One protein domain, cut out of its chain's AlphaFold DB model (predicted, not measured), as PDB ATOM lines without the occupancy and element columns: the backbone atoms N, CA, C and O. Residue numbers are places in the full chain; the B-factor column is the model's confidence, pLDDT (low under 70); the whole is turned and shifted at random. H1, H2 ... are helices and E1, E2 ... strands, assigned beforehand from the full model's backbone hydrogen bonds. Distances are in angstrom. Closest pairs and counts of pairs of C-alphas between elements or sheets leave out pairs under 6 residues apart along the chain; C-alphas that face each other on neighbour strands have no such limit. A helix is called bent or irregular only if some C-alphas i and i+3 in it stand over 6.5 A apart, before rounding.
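Overview. This is residues 105 to 233 of the 285 residues of the protein "Clr2 domain-containing protein" of Ustilaginoidea virens (UniProt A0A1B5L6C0). The core is one strongly twisted antiparallel sheet of five strands whose three long strands, E3, E4 and E5, bend sharply; the turn of the E3 and E4 hairpin makes one end of the domain and three helices gather toward the other. H1 only grazes the sheet with its first part, while H2 and H3 lie beyond it, H3 farthest out. The printed part has 129 residues, with three named helices and six named strands in the order E1, E2, E3, E4, H1, E5, E6, H2, H3; the sheet's order is E5, E4, E3, E2, E6, and the class is mixed, helices and strands. The whole is compact, with a radius of gyration of the C-alphas of 16.0 A, but its outline is only just elongated, spanning 53 by 35 by 25 A.

Along the chain. E1, residues 105 to 108, begins at C-alpha 105 at (-6.698, 98.436, 14.292). E2 is residues 112 to 115. E3, residues 129 to 139, is 24.3 A long and bends by 81 degrees at residue 132. E4, residues 142 to 155, is 32.2 A long and bends by 76 degrees at residue 145. H1, residues 173 to 185, is 18.6 A long and begins at C-alpha 173 at (-20.496, 89.446, 7.257). E5, residues 193 to 203, is 23.7 A long and bends by 76 degrees at residue 199. E6 is residues 207 to 210. H2, residues 214 to 221, is only just irregular, with C-alphas 216 and 219 6.6 A apart. H3, residues 223 to 231, ends at C-alpha 231 at (-4.068, 72.585, -4.072).

Arrangement. E2, E3 and E4 form a meander, each strand the antiparallel neighbour of the one before. E2 and E3 are a hairpin, with N 131 and O 113 2.8 A apart, within hydrogen-bond range. E3 and E4 are a hairpin too, with N 147 and O 137 at 2.8 A. Edge strand E5 is antiparallel to E4, with N 196 and O 152 at 2.8 A. At the other edge E6 is antiparallel to E2, with N 114 and O 209 at 2.8 A. E5 and E6 meet only through their link. E1 pairs with no named strand; the closest C-alphas of E1 and E6 are those of Ile 107 and Arg 210, 7.2 A apart. H1 only grazes the sheet, with residues 173 to 179. H1 and H2 only just touch, with 3 pairs of C-alphas within 8 A, through residues 178 to 181 of H1 alone; the closest C-alphas are those of Glu 178 and Thr 214, 6.8 A, and the lines are about perpendicular at 85 degrees. H2 and H3 are close but not clearly touching, the C-alphas of Met 218 and Phe 226 being closest at 6.2 A. Every O i to N i+4 pair is within hydrogen-bond range in H3, against 8 of 9 in H1 and 2 of 4 in H2.

Size, cuts and confidence. The two C-alphas farthest apart are those of Glu 141 and Ala 231, 53.6 A. The printed part has no cut. The links E2 to E3 and E4 to H1 are long. The mean pLDDT of the printed part is 93.1, and no printed residue is under 70.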
ATOM      1  N   GLU A 105      -5.556  98.832  15.113       95.06
ATOM      2  CA  GLU A 105      -6.698  98.436  14.292       95.06
ATOM      3  C   GLU A 105      -7.796  99.503  14.296       95.06
ATOM      4  O   GLU A 105      -8.000 100.208  15.281       95.06
ATOM      5  N   ARG A 106      -8.538  99.615  13.194       95.50
ATOM      6  CA  ARG A 106      -9.799 100.365  13.133       95.50
ATOM      7  C   ARG A 106     -10.949  99.377  13.255       95.50
ATOM      8  O   ARG A 106     -11.006  98.446  12.459       95.50
ATOM      9  N   ILE A 107     -11.820  99.587  14.235       97.62
ATOM     10  CA  ILE A 107     -12.985  98.749  14.527       97.62
ATOM     11  C   ILE A 107     -14.258  99.560  14.310       97.62
ATOM     12  O   ILE A 107     -14.350 100.708  14.748       97.62
ATOM     13  N   GLU A 108     -15.252  98.940  13.683       97.50
ATOM     14  CA  GLU A 108     -16.545  99.558  13.373       97.50
ATOM     15  C   GLU A 108     -17.714  98.645  13.724       97.50
ATOM     16  O   GLU A 108     -17.583  97.421  13.743       97.50
ATOM     17  N   ILE A 109     -18.892  99.226  13.960       98.00
ATOM     18  CA  ILE A 109     -20.131  98.442  14.023       98.00
ATOM     19  C   ILE A 109     -20.267  97.597  12.743       98.00
ATOM     20  O   ILE A 109     -20.117  98.102  11.635       98.00
ATOM     21  N   GLY A 110     -20.563  96.304  12.904       97.31
ATOM     22  CA  GLY A 110     -20.611  95.323  11.817       97.31
ATOM     23  C   GLY A 110     -19.351  94.459  11.689       97.31
ATOM     24  O   GLY A 110     -19.423  93.384  11.089       97.31
ATOM     25  N   ASP A 111     -18.228  94.862  12.296       98.12
ATOM     26  CA  ASP A 111     -17.018  94.036  12.346       98.12
ATOM     27  C   ASP A 111     -17.213  92.754  13.174       98.12
ATOM     28  O   ASP A 111     -18.112  92.620  14.008       98.12
ATOM     29  N   CYS A 112     -16.305  91.799  12.973       98.12
ATOM     30  CA  CYS A 112     -16.140  90.647  13.853       98.12
ATOM     31  C   CYS A 112     -14.891  90.812  14.723       98.12
ATOM     32  O   CYS A 112     -13.816  91.126  14.211       98.12
ATOM     33  N   LEU A 113     -15.013  90.566  16.027       97.81
ATOM     34  CA  LEU A 113     -13.924  90.715  16.995       97.81
ATOM     35  C   LEU A 113     -13.551  89.374  17.619       97.81
ATOM     36  O   LEU A 113     -14.420  88.634  18.075       97.81
ATOM     37  N   ARG A 114     -12.253  89.083  17.698       96.62
ATOM     38  CA  ARG A 114     -11.720  87.949  18.457       96.62
ATOM     39  C   ARG A 114     -11.802  88.265  19.945       96.62
ATOM     40  O   ARG A 114     -11.322  89.312  20.384       96.62
ATOM     41  N   MET A 115     -12.364  87.353  20.728       95.44
ATOM     42  CA  MET A 115     -12.547  87.529  22.167       95.44
ATOM     43  C   MET A 115     -11.670  86.582  22.986       95.44
ATOM     44  O   MET A 115     -11.340  85.475  22.560       95.44
ATOM     45  N   LYS A 116     -11.314  87.022  24.192       94.56
ATOM     46  CA  LYS A 116     -10.808  86.165  25.263       94.56
ATOM     47  C   LYS A 116     -11.983  85.416  25.918       94.56
ATOM     48  O   LYS A 116     -13.088  85.963  25.953       94.56
ATOM     49  N   PRO A 117     -11.747  84.215  26.471       94.12
ATOM     50  CA  PRO A 117     -12.730  83.537  27.305       94.12
ATOM     51  C   PRO A 117     -13.162  84.405  28.492       94.12
ATOM     52  O   PRO A 117     -12.362  85.169  29.039       94.12
ATOM     53  N   VAL A 118     -14.409  84.240  28.925       93.75
ATOM     54  CA  VAL A 118     -14.951  84.906  30.115       93.75
ATOM     55  C   VAL A 118     -15.148  83.855  31.198       93.75
ATOM     56  O   VAL A 118     -16.069  83.049  31.123       93.75
ATOM     57  N   ALA A 119     -14.271  83.847  32.204       89.62
ATOM     58  CA  ALA A 119     -14.223  82.783  33.212       89.62
ATOM     59  C   ALA A 119     -15.547  82.594  33.975       89.62
ATOM     60  O   ALA A 119     -15.902  81.473  34.325       89.62
ATOM     61  N   SER A 120     -16.295  83.676  34.200       89.81
ATOM     62  CA  SER A 120     -17.589  83.647  34.889       89.81
ATOM     63  C   SER A 120     -18.757  83.170  34.015       89.81
ATOM     64  O   SER A 120     -19.879  83.089  34.502       89.81
ATOM     65  N   GLU A 121     -18.534  82.890  32.729       92.31
ATOM     66  CA  GLU A 121     -19.590  82.623  31.749       92.31
ATOM     67  C   GLU A 121     -19.272  81.359  30.935       92.31
ATOM     68  O   GLU A 121     -18.608  81.439  29.900       92.31
ATOM     69  N   PRO A 122     -19.778  80.176  31.339       91.38
ATOM     70  CA  PRO A 122     -19.452  78.899  30.692       91.38
ATOM     71  C   PRO A 122     -19.756  78.848  29.185       91.38
ATOM     72  O   PRO A 122     -19.056  78.188  28.416       91.38
ATOM     73  N   SER A 123     -20.789  79.569  28.735       90.94
ATOM     74  CA  SER A 123     -21.138  79.687  27.310       90.94
ATOM     75  C   SER A 123     -20.042  80.377  26.486       90.94
ATOM     76  O   SER A 123     -19.857  80.042  25.309       90.94
ATOM     77  N   LEU A 124     -19.284  81.264  27.138       93.62
ATOM     78  CA  LEU A 124     -18.164  82.058  26.635       93.62
ATOM     79  C   LEU A 124     -16.809  81.496  27.101       93.62
ATOM     80  O   LEU A 124     -15.846  82.241  27.297       93.62
ATOM     81  N   ALA A 125     -16.726  80.180  27.284       87.94
ATOM     82  CA  ALA A 125     -15.468  79.471  27.468       87.94
ATOM     83  C   ALA A 125     -14.840  79.078  26.114       87.94
ATOM     84  O   ALA A 125     -15.547  78.831  25.131       87.94
ATOM     85  N   GLY A 126     -13.510  78.957  26.087       84.44
ATOM     86  CA  GLY A 126     -12.733  78.507  24.927       84.44
ATOM     87  C   GLY A 126     -12.099  79.631  24.102       84.44
ATOM     88  O   GLY A 126     -12.481  80.795  24.190       84.44
ATOM     89  N   ASP A 127     -11.107  79.273  23.287       79.75
ATOM     90  CA  ASP A 127     -10.197  80.241  22.658       79.75
ATOM     91  C   ASP A 127     -10.628  80.771  21.284       79.75
ATOM     92  O   ASP A 127      -9.952  81.637  20.731       79.75
ATOM     93  N   SER A 128     -11.744  80.286  20.735       89.62
ATOM     94  CA  SER A 128     -12.228  80.625  19.382       89.62
ATOM     95  C   SER A 128     -13.560  81.381  19.401       89.62
ATOM     96  O   SER A 128     -14.477  81.074  18.642       89.62
ATOM     97  N   LEU A 129     -13.688  82.348  20.310       95.88
ATOM     98  CA  LEU A 129     -14.879  83.186  20.442       95.88
ATOM     99  C   LEU A 129     -14.794  84.391  19.508       95.88
ATOM    100  O   LEU A 129     -13.827  85.155  19.562       95.88
ATOM    101  N   ILE A 130     -15.829  84.581  18.691       97.56
ATOM    102  CA  ILE A 130     -15.949  85.707  17.763       97.56
ATOM    103  C   ILE A 130     -17.214  86.500  18.087       97.56
ATOM    104  O   ILE A 130     -18.308  85.945  18.069       97.56
ATOM    105  N   MET A 131     -17.094  87.799  18.356       98.50
ATOM    106  CA  MET A 131     -18.240  88.702  18.497       98.50
ATOM    107  C   MET A 131     -18.585  89.332  17.154       98.50
ATOM    108  O   MET A 131     -17.766  90.059  16.605       98.50
ATOM    109  N   GLY A 132     -19.811  89.132  16.672       98.50
ATOM    110  CA  GLY A 132     -20.409  90.000  15.659       98.50
ATOM    111  C   GLY A 132     -20.835  91.310  16.316       98.50
ATOM    112  O   GLY A 132     -21.840  91.347  17.035       98.50
ATOM    113  N   LEU A 133     -20.042  92.362  16.121       98.69
ATOM    114  CA  LEU A 133     -20.171  93.637  16.816       98.69
ATOM    115  C   LEU A 133     -21.393  94.417  16.322       98.69
ATOM    116  O   LEU A 133     -21.555  94.658  15.129       98.69
ATOM    117  N   ARG A 134     -22.235  94.863  17.257       98.19
ATOM    118  CA  ARG A 134     -23.451  95.637  16.964       98.19
ATOM    119  C   ARG A 134     -23.458  97.026  17.592       98.19
ATOM    120  O   ARG A 134     -24.247  97.867  17.181       98.19
ATOM    121  N   TYR A 135     -22.644  97.260  18.619       98.06
ATOM    122  CA  TYR A 135     -22.682  98.509  19.370       98.06
ATOM    123  C   TYR A 135     -21.352  98.778  20.079       98.06
ATOM    124  O   TYR A 135     -20.823  97.888  20.746       98.06
ATOM    125  N   ILE A 136     -20.846 100.006  19.963       98.56
ATOM    126  CA  ILE A 136     -19.663 100.508  20.672       98.56
ATOM    127  C   ILE A 136     -20.108 101.691  21.529       98.56
ATOM    128  O   ILE A 136     -20.795 102.584  21.033       98.56
ATOM    129  N   PHE A 137     -19.745 101.712  22.810       97.94
ATOM    130  CA  PHE A 137     -20.165 102.792  23.704       97.94
ATOM    131  C   PHE A 137     -19.266 102.951  24.931       97.94
ATOM    132  O   PHE A 137     -18.507 102.055  25.298       97.94
ATOM    133  N   THR A 138     -19.405 104.091  25.600       96.88
ATOM    134  CA  THR A 138     -18.841 104.356  26.933       96.88
ATOM    135  C   THR A 138     -19.957 104.517  27.963       96.88
ATOM    136  O   THR A 138     -21.096 104.812  27.593       96.88
ATOM    137  N   ARG A 139     -19.638 104.348  29.252       96.12
ATOM    138  CA  ARG A 139     -20.569 104.584  30.369       96.12
ATOM    139  C   ARG A 139     -20.008 105.590  31.360       96.12
ATOM    140  O   ARG A 139     -18.800 105.584  31.592       96.12
ATOM    141  N   LYS A 140     -20.865 106.399  31.990       93.75
ATOM    142  CA  LYS A 140     -20.415 107.364  33.012       93.75
ATOM    143  C   LYS A 140     -19.890 106.682  34.272       93.75
ATOM    144  O   LYS A 140     -18.942 107.174  34.867       93.75
ATOM    145  N   GLU A 141     -20.477 105.544  34.638       94.81
ATOM    146  CA  GLU A 141     -20.052 104.725  35.783       94.81
ATOM    147  C   GLU A 141     -18.639 104.139  35.610       94.81
ATOM    148  O   GLU A 141     -17.949 103.879  36.591       94.81
ATOM    149  N   TYR A 142     -18.170 103.996  34.364       93.62
ATOM    150  CA  TYR A 142     -16.847 103.455  34.044       93.62
ATOM    151  C   TYR A 142     -16.056 104.413  33.136       93.62
ATOM    152  O   TYR A 142     -15.831 104.107  31.955       93.62
ATOM    153  N   PRO A 143     -15.625 105.584  33.650       89.56
ATOM    154  CA  PRO A 143     -14.856 106.546  32.873       89.56
ATOM    155  C   PRO A 143     -13.592 105.911  32.287       89.56
ATOM    156  O   PRO A 143     -12.904 105.134  32.944       89.56
ATOM    157  N   GLY A 144     -13.282 106.235  31.031       88.19
ATOM    158  CA  GLY A 144     -12.093 105.710  30.353       88.19
ATOM    159  C   GLY A 144     -12.181 104.241  29.930       88.19
ATOM    160  O   GLY A 144     -11.194 103.721  29.417       88.19
ATOM    161  N   THR A 145     -13.339 103.589  30.079       93.94
ATOM    162  CA  THR A 145     -13.582 102.229  29.576       93.94
ATOM    163  C   THR A 145     -14.509 102.255  28.364       93.94
ATOM    164  O   THR A 145     -15.589 102.852  28.398       93.94
ATOM    165  N   ILE A 146     -14.107 101.561  27.300       96.81
ATOM    166  CA  ILE A 146     -14.941 101.293  26.127       96.81
ATOM    167  C   ILE A 146     -15.570  99.899  26.233       96.81
ATOM    168  O   ILE A 146     -14.926  98.926  26.640       96.81
ATOM    169  N   PHE A 147     -16.843  99.817  25.856       98.31
ATOM    170  CA  PHE A 147     -17.626  98.591  25.826       98.31
ATOM    171  C   PHE A 147     -18.035  98.242  24.400       98.31
ATOM    172  O   PHE A 147     -18.415  99.102  23.603       98.31
ATOM    173  N   PHE A 148     -18.014  96.945  24.123       98.62
ATOM    174  CA  PHE A 148     -18.455  96.334  22.881       98.62
ATOM    175  C   PHE A 148     -19.653  95.447  23.183       98.62
ATOM    176  O   PHE A 148     -19.628  94.662  24.136       98.62
ATOM    177  N   ARG A 149     -20.712  95.567  22.382       98.69
ATOM    178  CA  ARG A 149     -21.893  94.714  22.499       98.69
ATOM    179  C   ARG A 149     -22.247  94.061  21.175       98.69
ATOM    180  O   ARG A 149     -22.289  94.720  20.135       98.69
ATOM    181  N   GLY A 150     -22.546  92.770  21.229       98.44
ATOM    182  CA  GLY A 150     -22.856  91.970  20.051       98.44
ATOM    183  C   GLY A 150     -23.247  90.537  20.386       98.44
ATOM    184  O   GLY A 150     -23.356  90.157  21.550       98.44
ATOM    185  N   ASN A 151     -23.453  89.740  19.344       98.44
ATOM    186  CA  ASN A 151     -23.673  88.304  19.478       98.44
ATOM    187  C   ASN A 151     -22.328  87.582  19.418       98.44
ATOM    188  O   ASN A 151     -21.474  87.957  18.617       98.44
ATOM    189  N   VAL A 152     -22.138  86.559  20.250       98.31
ATOM    190  CA  VAL A 152     -20.898  85.778  20.292       98.31
ATOM    191  C   VAL A 152     -21.122  84.417  19.656       98.31
ATOM    192  O   VAL A 152     -22.088  83.724  19.968       98.31
ATOM    193  N   TYR A 153     -20.197  84.036  18.789       97.62
ATOM    194  CA  TYR A 153     -20.203  82.828  17.983       97.62
ATOM    195  C   TYR A 153     -18.964  81.992  18.295       97.62
ATOM    196  O   TYR A 153     -17.921  82.525  18.684       97.62
ATOM    197  N   LYS A 154     -19.070  80.678  18.098       95.50
ATOM    198  CA  LYS A 154     -17.928  79.757  18.164       95.50
ATOM    199  C   LYS A 154     -18.066  78.628  17.142       95.50
ATOM    200  O   LYS A 154     -19.199  78.317  16.757       95.50
ATOM    201  N   PRO A 155     -16.952  78.005  16.718       93.31
ATOM    202  CA  PRO A 155     -17.004  76.814  15.883       93.31
ATOM    203  C   PRO A 155     -17.862  75.724  16.535       93.31
ATOM    204  O   PRO A 155     -17.788  75.498  17.748       93.31
ATOM    205  N   ALA A 156     -18.696  75.067  15.734       92.56
ATOM    206  CA  ALA A 156     -19.480  73.926  16.175       92.56
ATOM    207  C   ALA A 156     -18.545  72.738  16.435       92.56
ATOM    208  O   ALA A 156     -17.657  72.455  15.632       92.56
ATOM    209  N   LYS A 157     -18.766  72.026  17.541       88.81
ATOM    210  CA  LYS A 157     -18.117  70.732  17.766       88.81
ATOM    211  C   LYS A 157     -18.701  69.680  16.819       88.81
ATOM    212  O   LYS A 157     -19.800  69.861  16.292       88.81
ATOM    213  N   GLU A 158     -17.981  68.580  16.609       84.69
ATOM    214  CA  GLU A 158     -18.434  67.492  15.732       84.69
ATOM    215  C   GLU A 158     -19.789  66.911  16.164       84.69
ATOM    216  O   GLU A 158     -20.621  66.619  15.306       84.69
ATOM    217  N   ASP A 159     -20.028  66.851  17.476       86.69
ATOM    218  CA  ASP A 159     -21.228  66.342  18.146       86.69
ATOM    219  C   ASP A 159     -22.338  67.393  18.345       86.69
ATOM    220  O   ASP A 159     -23.343  67.124  19.006       86.69
ATOM    221  N   ALA A 160     -22.190  68.603  17.793       88.69
ATOM    222  CA  ALA A 160     -23.198  69.648  17.936       88.69
ATOM    223  C   ALA A 160     -24.526  69.258  17.258       88.69
ATOM    224  O   ALA A 160     -24.552  68.821  16.105       88.69
ATOM    225  N   SER A 161     -25.647  69.488  17.956       90.62
ATOM    226  CA  SER A 161     -26.991  69.245  17.416       90.62
ATOM    227  C   SER A 161     -27.211  70.031  16.116       90.62
ATOM    228  O   SER A 161     -26.983  71.247  16.127       90.62
ATOM    229  N   PRO A 162     -27.739  69.420  15.037       89.69
ATOM    230  CA  PRO A 162     -28.029  70.116  13.782       89.69
ATOM    231  C   PRO A 162     -28.893  71.371  13.947       89.69
ATOM    232  O   PRO A 162     -28.667  72.359  13.259       89.69
ATOM    233  N   SER A 163     -29.831  71.372  14.901       92.00
ATOM    234  CA  SER A 163     -30.698  72.524  15.187       92.00
ATOM    235  C   SER A 163     -29.972  73.727  15.799       92.00
ATOM    236  O   SER A 163     -30.502  74.833  15.780       92.00
ATOM    237  N   SER A 164     -28.773  73.523  16.354       93.00
ATOM    238  CA  SER A 164     -27.953  74.593  16.941       93.00
ATOM    239  C   SER A 164     -27.009  75.252  15.932       93.00
ATOM    240  O   SER A 164     -26.418  76.294  16.225       93.00
ATOM    241  N   ILE A 165     -26.854  74.640  14.755       95.38
ATOM    242  CA  ILE A 165     -25.925  75.073  13.717       95.38
ATOM    243  C   ILE A 165     -26.562  76.212  12.932       95.38
ATOM    244  O   ILE A 165     -27.673  76.097  12.420       95.38
ATOM    245  N   LEU A 166     -25.838  77.321  12.841       95.81
ATOM    246  CA  LEU A 166     -26.303  78.512  12.152       95.81
ATOM    247  C   LEU A 166     -26.175  78.367  10.637       95.81
ATOM    248  O   LEU A 166     -25.181  77.858  10.115       95.81
ATOM    249  N   THR A 167     -27.169  78.897   9.935       93.75
ATOM    250  CA  THR A 167     -27.126  79.118   8.489       93.75
ATOM    251  C   THR A 167     -26.289  80.355   8.152       93.75
ATOM    252  O   THR A 167     -26.076  81.230   8.994       93.75
ATOM    253  N   GLN A 168     -25.827  80.462   6.903       91.06
ATOM    254  CA  GLN A 168     -24.980  81.577   6.456       91.06
ATOM    255  C   GLN A 168     -25.629  82.956   6.655       91.06
ATOM    256  O   GLN A 168     -24.924  83.921   6.937       91.06
ATOM    257  N   ASP A 169     -26.954  83.059   6.551       92.69
ATOM    258  CA  ASP A 169     -27.677  84.328   6.712       92.69
ATOM    259  C   ASP A 169     -27.817  84.772   8.173       92.69
ATOM    260  O   ASP A 169     -28.117  85.932   8.447       92.69
ATOM    261  N   GLN A 170     -27.546  83.874   9.123       95.00
ATOM    262  CA  GLN A 170     -27.520  84.185  10.554       95.00
ATOM    263  C   GLN A 170     -26.131  84.638  11.033       95.00
ATOM    264  O   GLN A 170     -25.977  85.055  12.189       95.00
ATOM    265  N   LEU A 171     -25.114  84.544  10.171       96.81
ATOM    266  CA  LEU A 171     -23.739  84.903  10.489       96.81
ATOM    267  C   LEU A 171     -23.445  86.373  10.161       96.81
ATOM    268  O   LEU A 171     -23.942  86.908   9.169       96.81
ATOM    269  N   PRO A 172     -22.588  87.039  10.957       96.88
ATOM    270  CA  PRO A 172     -22.064  88.348  10.597       96.88
ATOM    271  C   PRO A 172     -21.202  88.256   9.330       96.88
ATOM    272  O   PRO A 172     -20.635  87.204   9.029       96.88
ATOM    273  N   ILE A 173     -21.067  89.377   8.615       95.81
ATOM    274  CA  ILE A 173     -20.496  89.446   7.257       95.81
ATOM    275  C   ILE A 173     -19.154  88.712   7.141       95.81
ATOM    276  O   ILE A 173     -18.982  87.908   6.232       95.81
ATOM    277  N   ALA A 174     -18.219  88.930   8.071       95.69
ATOM    278  CA  ALA A 174     -16.899  88.301   7.999       95.69
ATOM    279  C   ALA A 174     -16.937  86.775   8.218       95.69
ATOM    280  O   ALA A 174     -16.162  86.051   7.599       95.69
ATOM    281  N   LEU A 175     -17.839  86.271   9.069       96.12
ATOM    282  CA  LEU A 175     -18.027  84.826   9.241       96.12
ATOM    283  C   LEU A 175     -18.775  84.214   8.055       96.12
ATOM    284  O   LEU A 175     -18.447  83.105   7.645       96.12
ATOM    285  N   LYS A 176     -19.740  84.940   7.477       96.00
ATOM    286  CA  LYS A 176     -20.416  84.530   6.242       96.00
ATOM    287  C   LYS A 176     -19.415  84.378   5.095       96.00
ATOM    288  O   LYS A 176     -19.419  83.343   4.440       96.00
ATOM    289  N   ASP A 177     -18.535  85.360   4.917       95.56
ATOM    290  CA  ASP A 177     -17.452  85.356   3.925       95.56
ATOM    291  C   ASP A 177     -16.510  84.152   4.113       95.56
ATOM    292  O   ASP A 177     -16.243  83.399   3.178       95.56
ATOM    293  N   GLU A 178     -16.079  83.900   5.353       93.88
ATOM    294  CA  GLU A 178     -15.242  82.745   5.692       93.88
ATOM    295  C   GLU A 178     -15.933  81.406   5.384       93.88
ATOM    296  O   GLU A 178     -15.334  80.530   4.758       93.88
ATOM    297  N   VAL A 179     -17.190  81.233   5.806       93.50
ATOM    298  CA  VAL A 179     -17.950  79.992   5.588       93.50
ATOM    299  C   VAL A 179     -18.234  79.773   4.104       93.50
ATOM    300  O   VAL A 179     -18.074  78.654   3.614       93.50
ATOM    301  N   GLN A 180     -18.618  80.826   3.379       93.38
ATOM    302  CA  GLN A 180     -18.869  80.761   1.943       93.38
ATOM    303  C   GLN A 180     -17.610  80.317   1.200       93.38
ATOM    304  O   GLN A 180     -17.666  79.368   0.419       93.38
ATOM    305  N   TRP A 181     -16.467  80.935   1.483       93.06
ATOM    306  CA  TRP A 181     -15.212  80.539   0.861       93.06
ATOM    307  C   TRP A 181     -14.808  79.101   1.231       93.06
ATOM    308  O   TRP A 181     -14.515  78.305   0.337       93.06
ATOM    309  N   ARG A 182     -14.871  78.711   2.516       90.50
ATOM    310  CA  ARG A 182     -14.538  77.337   2.945       90.50
ATOM    311  C   ARG A 182     -15.415  76.281   2.279       90.50
ATOM    312  O   ARG A 182     -14.911  75.222   1.927       90.50
ATOM    313  N   SER A 183     -16.692  76.580   2.041       90.06
ATOM    314  CA  SER A 183     -17.595  75.660   1.337       90.06
ATOM    315  C   SER A 183     -17.182  75.379  -0.113       90.06
ATOM    316  O   SER A 183     -17.504  74.317  -0.638       90.06
ATOM    317  N   GLN A 184     -16.436  76.291  -0.746       89.88
ATOM    318  CA  GLN A 184     -15.941  76.133  -2.116       89.88
ATOM    319  C   GLN A 184     -14.631  75.341  -2.169       89.88
ATOM    320  O   GLN A 184     -14.441  74.538  -3.078       89.88
ATOM    321  N   VAL A 185     -13.731  75.557  -1.203       89.06
ATOM    322  CA  VAL A 185     -12.391  74.934  -1.195       89.06
ATOM    323  C   VAL A 185     -12.324  73.613  -0.419       89.06
ATOM    324  O   VAL A 185     -11.441  72.804  -0.692       89.06
ATOM    325  N   SER A 186     -13.266  73.372   0.500       85.25
ATOM    326  CA  SER A 186     -13.351  72.164   1.335       85.25
ATOM    327  C   SER A 186     -14.804  71.662   1.495       85.25
ATOM    328  O   SER A 186     -15.319  71.570   2.612       85.25
ATOM    329  N   PRO A 187     -15.515  71.294   0.410       81.50
ATOM    330  CA  PRO A 187     -16.943  70.950   0.476       81.50
ATOM    331  C   PRO A 187     -17.260  69.728   1.359       81.50
ATOM    332  O   PRO A 187     -18.351  69.636   1.917       81.50
ATOM    333  N   GLY A 188     -16.313  68.796   1.527       80.69
ATOM    334  CA  GLY A 188     -16.486  67.600   2.364       80.69
ATOM    335  C   GLY A 188     -16.392  67.849   3.875       80.69
ATOM    336  O   GLY A 188     -16.611  66.924   4.655       80.69
ATOM    337  N   ARG A 189     -16.044  69.069   4.297       79.94
ATOM    338  CA  ARG A 189     -15.824  69.441   5.698       79.94
ATOM    339  C   ARG A 189     -16.360  70.857   5.954       79.94
ATOM    340  O   ARG A 189     -15.626  71.840   5.985       79.94
ATOM    341  N   PRO A 190     -17.683  71.008   6.097       81.00
ATOM    342  CA  PRO A 190     -18.280  72.327   6.231       81.00
ATOM    343  C   PRO A 190     -17.830  73.014   7.527       81.00
ATOM    344  O   PRO A 190     -17.943  72.453   8.620       81.00
ATOM    345  N   SER A 191     -17.396  74.273   7.413       87.75
ATOM    346  CA  SER A 191     -17.180  75.144   8.571       87.75
ATOM    347  C   SER A 191     -18.530  75.502   9.185       87.75
ATOM    348  O   SER A 191     -19.340  76.208   8.582       87.75
ATOM    349  N   ARG A 192     -18.792  74.971  10.379       91.50
ATOM    350  CA  ARG A 192     -20.066  75.115  11.089       91.50
ATOM    351  C   ARG A 192     -19.870  75.989  12.317       91.50
ATOM    352  O   ARG A 192     -18.876  75.859  13.027       91.50
ATOM    353  N   TRP A 193     -20.839  76.856  12.573       95.44
ATOM    354  CA  TRP A 193     -20.815  77.809  13.679       95.44
ATOM    355  C   TRP A 193     -22.093  77.690  14.494       95.44
ATOM    356  O   TRP A 193     -23.162  77.421  13.947       95.44
ATOM    357  N   ILE A 194     -21.976  77.921  15.796       96.38
ATOM    358  CA  ILE A 194     -23.112  78.027  16.709       96.38
ATOM    359  C   ILE A 194     -23.119  79.396  17.382       96.38
ATOM    360  O   ILE A 194     -22.074  80.035  17.558       96.38
ATOM    361  N   LEU A 195     -24.304  79.830  17.797       97.12
ATOM    362  CA  LEU A 195     -24.474  81.002  18.643       97.12
ATOM    363  C   LEU A 195     -24.128  80.623  20.085       97.12
ATOM    364  O   LEU A 195     -24.787  79.783  20.689       97.12
ATOM    365  N   ALA A 196     -23.073  81.220  20.634       96.25
ATOM    366  CA  ALA A 196     -22.653  80.968  22.006       96.25
ATOM    367  C   ALA A 196     -23.512  81.752  23.006       96.25
ATOM    368  O   ALA A 196     -23.940  81.194  24.013       96.25
ATOM    369  N   LYS A 197     -23.749  83.043  22.735       97.25
ATOM    370  CA  LYS A 197     -24.582  83.922  23.567       97.25
ATOM    371  C   LYS A 197     -25.003  85.166  22.785       97.25
ATOM    372  O   LYS A 197     -24.224  85.701  21.993       97.25
ATOM    373  N   GLU A 198     -26.217  85.646  23.022       97.38
ATOM    374  CA  GLU A 198     -26.741  86.866  22.403       97.38
ATOM    375  C   GLU A 198     -26.487  88.111  23.248       97.38
ATOM    376  O   GLU A 198     -26.441  88.040  24.476       97.38
ATOM    377  N   ASN A 199     -26.371  89.261  22.574       97.06
ATOM    378  CA  ASN A 199     -26.344  90.595  23.185       97.06
ATOM    379  C   ASN A 199     -25.344  90.751  24.348       97.06
ATOM    380  O   ASN A 199     -25.572  91.506  25.297       97.06
ATOM    381  N   VAL A 200     -24.207  90.063  24.255       98.00
ATOM    382  CA  VAL A 200     -23.122  90.127  25.233       98.00
ATOM    383  C   VAL A 200     -22.520  91.515  25.205       98.00
ATOM    384  O   VAL A 200     -22.147  92.000  24.141       98.00
ATOM    385  N   THR A 201     -22.402  92.135  26.376       97.81
ATOM    386  CA  THR A 201     -21.644  93.372  26.576       97.81
ATOM    387  C   THR A 201     -20.342  93.033  27.273       97.81
ATOM    388  O   THR A 201     -20.361  92.386  28.317       97.81
ATOM    389  N   ILE A 202     -19.221  93.485  26.720       96.94
ATOM    390  CA  ILE A 202     -17.907  93.246  27.301       96.94
ATOM    391  C   ILE A 202     -17.024  94.481  27.195       96.94
ATOM    392  O   ILE A 202     -17.184  95.289  26.281       96.94
ATOM    393  N   ASN A 203     -16.105  94.645  28.142       95.62
ATOM    394  CA  ASN A 203     -15.121  95.716  28.067       95.62
ATOM    395  C   ASN A 203     -13.959  95.330  27.137       95.62
ATOM    396  O   ASN A 203     -13.757  94.170  26.771       95.62
ATOM    397  N   GLU A 204     -13.163  96.326  26.788       94.44
ATOM    398  CA  GLU A 204     -12.014  96.184  25.900       94.44
ATOM    399  C   GLU A 204     -10.957  95.145  26.297       94.44
ATOM    400  O   GLU A 204     -10.249  94.646  25.424       94.44
ATOM    401  N   GLN A 205     -10.826  94.794  27.580       92.69
ATOM    402  CA  GLN A 205      -9.772  93.887  28.049       92.69
ATOM    403  C   GLN A 205      -9.973  92.458  27.534       92.69
ATOM    404  O   GLN A 205      -9.010  91.688  27.433       92.69
ATOM    405  N   PHE A 206     -11.214  92.117  27.176       94.88
ATOM    406  CA  PHE A 206     -11.585  90.831  26.599       94.88
ATOM    407  C   PHE A 206     -11.507  90.802  25.072       94.88
ATOM    408  O   PHE A 206     -11.718  89.744  24.485       94.88
ATOM    409  N   ILE A 207     -11.184  91.912  24.407       96.00
ATOM    410  CA  ILE A 207     -11.024  91.943  22.953       96.00
ATOM    411  C   ILE A 207      -9.555  91.703  22.600       96.00
ATOM    412  O   ILE A 207      -8.661  92.422  23.043       96.00
ATOM    413  N   ARG A 208      -9.297  90.664  21.799       94.38
ATOM    414  CA  ARG A 208      -7.957  90.321  21.291       94.38
ATOM    415  C   ARG A 208      -7.582  91.151  20.062       94.38
ATOM    416  O   ARG A 208      -6.400  91.390  19.854       94.38
ATOM    417  N   GLY A 209      -8.570  91.562  19.273       94.50
ATOM    418  CA  GLY A 209      -8.416  92.310  18.024       94.50
ATOM    419  C   GLY A 209      -9.502  91.922  17.022       94.50
ATOM    420  O   GLY A 209     -10.430  91.180  17.361       94.50
ATOM    421  N   ARG A 210      -9.391  92.380  15.780       95.62
ATOM    422  CA  ARG A 210     -10.325  92.031  14.704       95.62
ATOM    423  C   ARG A 210     -10.168  90.575  14.274       95.62
ATOM    424  O   ARG A 210      -9.110  89.953  14.415       95.62
ATOM    425  N   PHE A 211     -11.259  90.021  13.764       95.44
ATOM    426  CA  PHE A 211     -11.267  88.776  13.015       95.44
ATOM    427  C   PHE A 211     -11.029  89.081  11.535       95.44
ATOM    428  O   PHE A 211     -11.678  89.955  10.964       95.44
ATOM    429  N   TYR A 212     -10.126  88.326  10.917       93.81
ATOM    430  CA  TYR A 212      -9.841  88.407   9.491       93.81
ATOM    431  C   TYR A 212     -10.183  87.058   8.854       93.81
ATOM    432  O   TYR A 212      -9.659  86.045   9.325       93.81
ATOM    433  N   PRO A 213     -11.014  87.021   7.795       94.06
ATOM    434  CA  PRO A 213     -11.221  85.805   7.022       94.06
ATOM    435  C   PRO A 213      -9.886  85.242   6.524       94.06
ATOM    436  O   PRO A 213      -9.011  85.981   6.059       94.06
ATOM    437  N   THR A 214      -9.732  83.925   6.609       92.69
ATOM    438  CA  THR A 214      -8.482  83.205   6.341       92.69
ATOM    439  C   THR A 214      -7.976  83.496   4.936       92.69
ATOM    440  O   THR A 214      -6.802  83.809   4.751       92.69
ATOM    441  N   HIS A 215      -8.871  83.482   3.950       92.06
ATOM    442  CA  HIS A 215      -8.532  83.715   2.547       92.06
ATOM    443  C   HIS A 215      -8.092  85.145   2.225       92.06
ATOM    444  O   HIS A 215      -7.471  85.367   1.191       92.06
ATOM    445  N   ARG A 216      -8.385  86.117   3.096       91.56
ATOM    446  CA  ARG A 216      -7.897  87.496   2.949       91.56
ATOM    447  C   ARG A 216      -6.529  87.683   3.589       91.56
ATOM    448  O   ARG A 216      -5.751  88.516   3.140       91.56
ATOM    449  N   LEU A 217      -6.249  86.929   4.651       91.38
ATOM    450  CA  LEU A 217      -5.066  87.126   5.477       91.38
ATOM    451  C   LEU A 217      -3.910  86.186   5.111       91.38
ATOM    452  O   LEU A 217      -2.766  86.625   5.025       91.38
ATOM    453  N   MET A 218      -4.180  84.909   4.853       91.38
ATOM    454  CA  MET A 218      -3.135  83.921   4.558       91.38
ATOM    455  C   MET A 218      -2.292  84.234   3.312       91.38
ATOM    456  O   MET A 218      -1.080  84.040   3.397       91.38
ATOM    457  N   PRO A 219      -2.835  84.799   2.212       90.44
ATOM    458  CA  PRO A 219      -2.009  85.254   1.089       90.44
ATOM    459  C   PRO A 219      -0.961  86.308   1.471       90.44
ATOM    460  O   PRO A 219       0.056  86.439   0.802       90.44
ATOM    461  N   ILE A 220      -1.196  87.059   2.550       89.06
ATOM    462  CA  ILE A 220      -0.289  88.101   3.042       89.06
ATOM    463  C   ILE A 220       0.734  87.513   4.026       89.06
ATOM    464  O   ILE A 220       1.898  87.923   4.042       89.06
ATOM    465  N   LEU A 221       0.306  86.568   4.871       88.25
ATOM    466  CA  LEU A 221       1.150  86.000   5.928       88.25
ATOM    467  C   LEU A 221       2.047  84.864   5.434       88.25
ATOM    468  O   LEU A 221       3.216  84.810   5.811       88.25
ATOM    469  N   ASN A 222       1.506  83.961   4.617       88.50
ATOM    470  CA  ASN A 222       2.205  82.784   4.111       88.50
ATOM    471  C   ASN A 222       1.527  82.264   2.830       88.50
ATOM    472  O   ASN A 222       0.817  81.257   2.841       88.50
ATOM    473  N   ALA A 223       1.740  82.978   1.719       90.12
ATOM    474  CA  ALA A 223       1.149  82.644   0.424       90.12
ATOM    475  C   ALA A 223       1.518  81.232  -0.055       90.12
ATOM    476  O   ALA A 223       0.672  80.527  -0.596       90.12
ATOM    477  N   GLU A 224       2.765  80.807   0.155       91.19
ATOM    478  CA  GLU A 224       3.267  79.522  -0.332       91.19
ATOM    479  C   GLU A 224       2.554  78.342   0.336       91.19
ATOM    480  O   GLU A 224       1.947  77.519  -0.353       91.19
ATOM    481  N   SER A 225       2.545  78.287   1.674       89.31
ATOM    482  CA  SER A 225       1.845  77.213   2.395       89.31
ATOM    483  C   SER A 225       0.335  77.267   2.169       89.31
ATOM    484  O   SER A 225      -0.313  76.225   2.091       89.31
ATOM    485  N   PHE A 226      -0.232  78.467   2.016       91.44
ATOM    486  CA  PHE A 226      -1.649  78.633   1.715       91.44
ATOM    487  C   PHE A 226      -2.022  78.071   0.337       91.44
ATOM    488  O   PHE A 226      -2.983  77.311   0.226       91.44
ATOM    489  N   ASN A 227      -1.233  78.371  -0.697       91.81
ATOM    490  CA  ASN A 227      -1.436  77.844  -2.046       91.81
ATOM    491  C   ASN A 227      -1.267  76.319  -2.093       91.81
ATOM    492  O   ASN A 227      -2.055  75.632  -2.744       91.81
ATOM    493  N   ALA A 228      -0.290  75.774  -1.361       91.19
ATOM    494  CA  ALA A 228      -0.121  74.331  -1.230       91.19
ATOM    495  C   ALA A 228      -1.333  73.668  -0.546       91.19
ATOM    496  O   ALA A 228      -1.824  72.641  -1.019       91.19
ATOM    497  N   ALA A 229      -1.860  74.272   0.525       89.19
ATOM    498  CA  ALA A 229      -3.047  73.775   1.221       89.19
ATOM    499  C   ALA A 229      -4.303  73.821   0.335       89.19
ATOM    500  O   ALA A 229      -5.097  72.879   0.357       89.19
ATOM    501  N   LEU A 230      -4.460  74.876  -0.472       90.56
ATOM    502  CA  LEU A 230      -5.531  74.998  -1.466       90.56
ATOM    503  C   LEU A 230      -5.456  73.886  -2.513       90.56
ATOM    504  O   LEU A 230      -6.457  73.215  -2.755       90.56
ATOM    505  N   ALA A 231      -4.272  73.640  -3.079       89.25
ATOM    506  CA  ALA A 231      -4.068  72.585  -4.072       89.25
ATOM    507  C   ALA A 231      -4.384  71.177  -3.529       89.25
ATOM    508  O   ALA A 231      -4.766  70.290  -4.287       89.25
ATOM    509  N   GLN A 232      -4.241  70.975  -2.216       86.50
ATOM    510  CA  GLN A 232      -4.510  69.703  -1.540       86.50
ATOM    511  C   GLN A 232      -5.925  69.603  -0.943       86.50
ATOM    512  O   GLN A 232      -6.264  68.553  -0.396       86.50
ATOM    513  N   GLY A 233      -6.733  70.670  -0.979       82.12
ATOM    514  CA  GLY A 233      -8.029  70.723  -0.287       82.12
ATOM    515  C   GLY A 233      -7.919  70.625   1.244       82.12
ATOM    516  O   GLY A 233      -8.853  70.183   1.908       82.12
TER     517      GLY A 233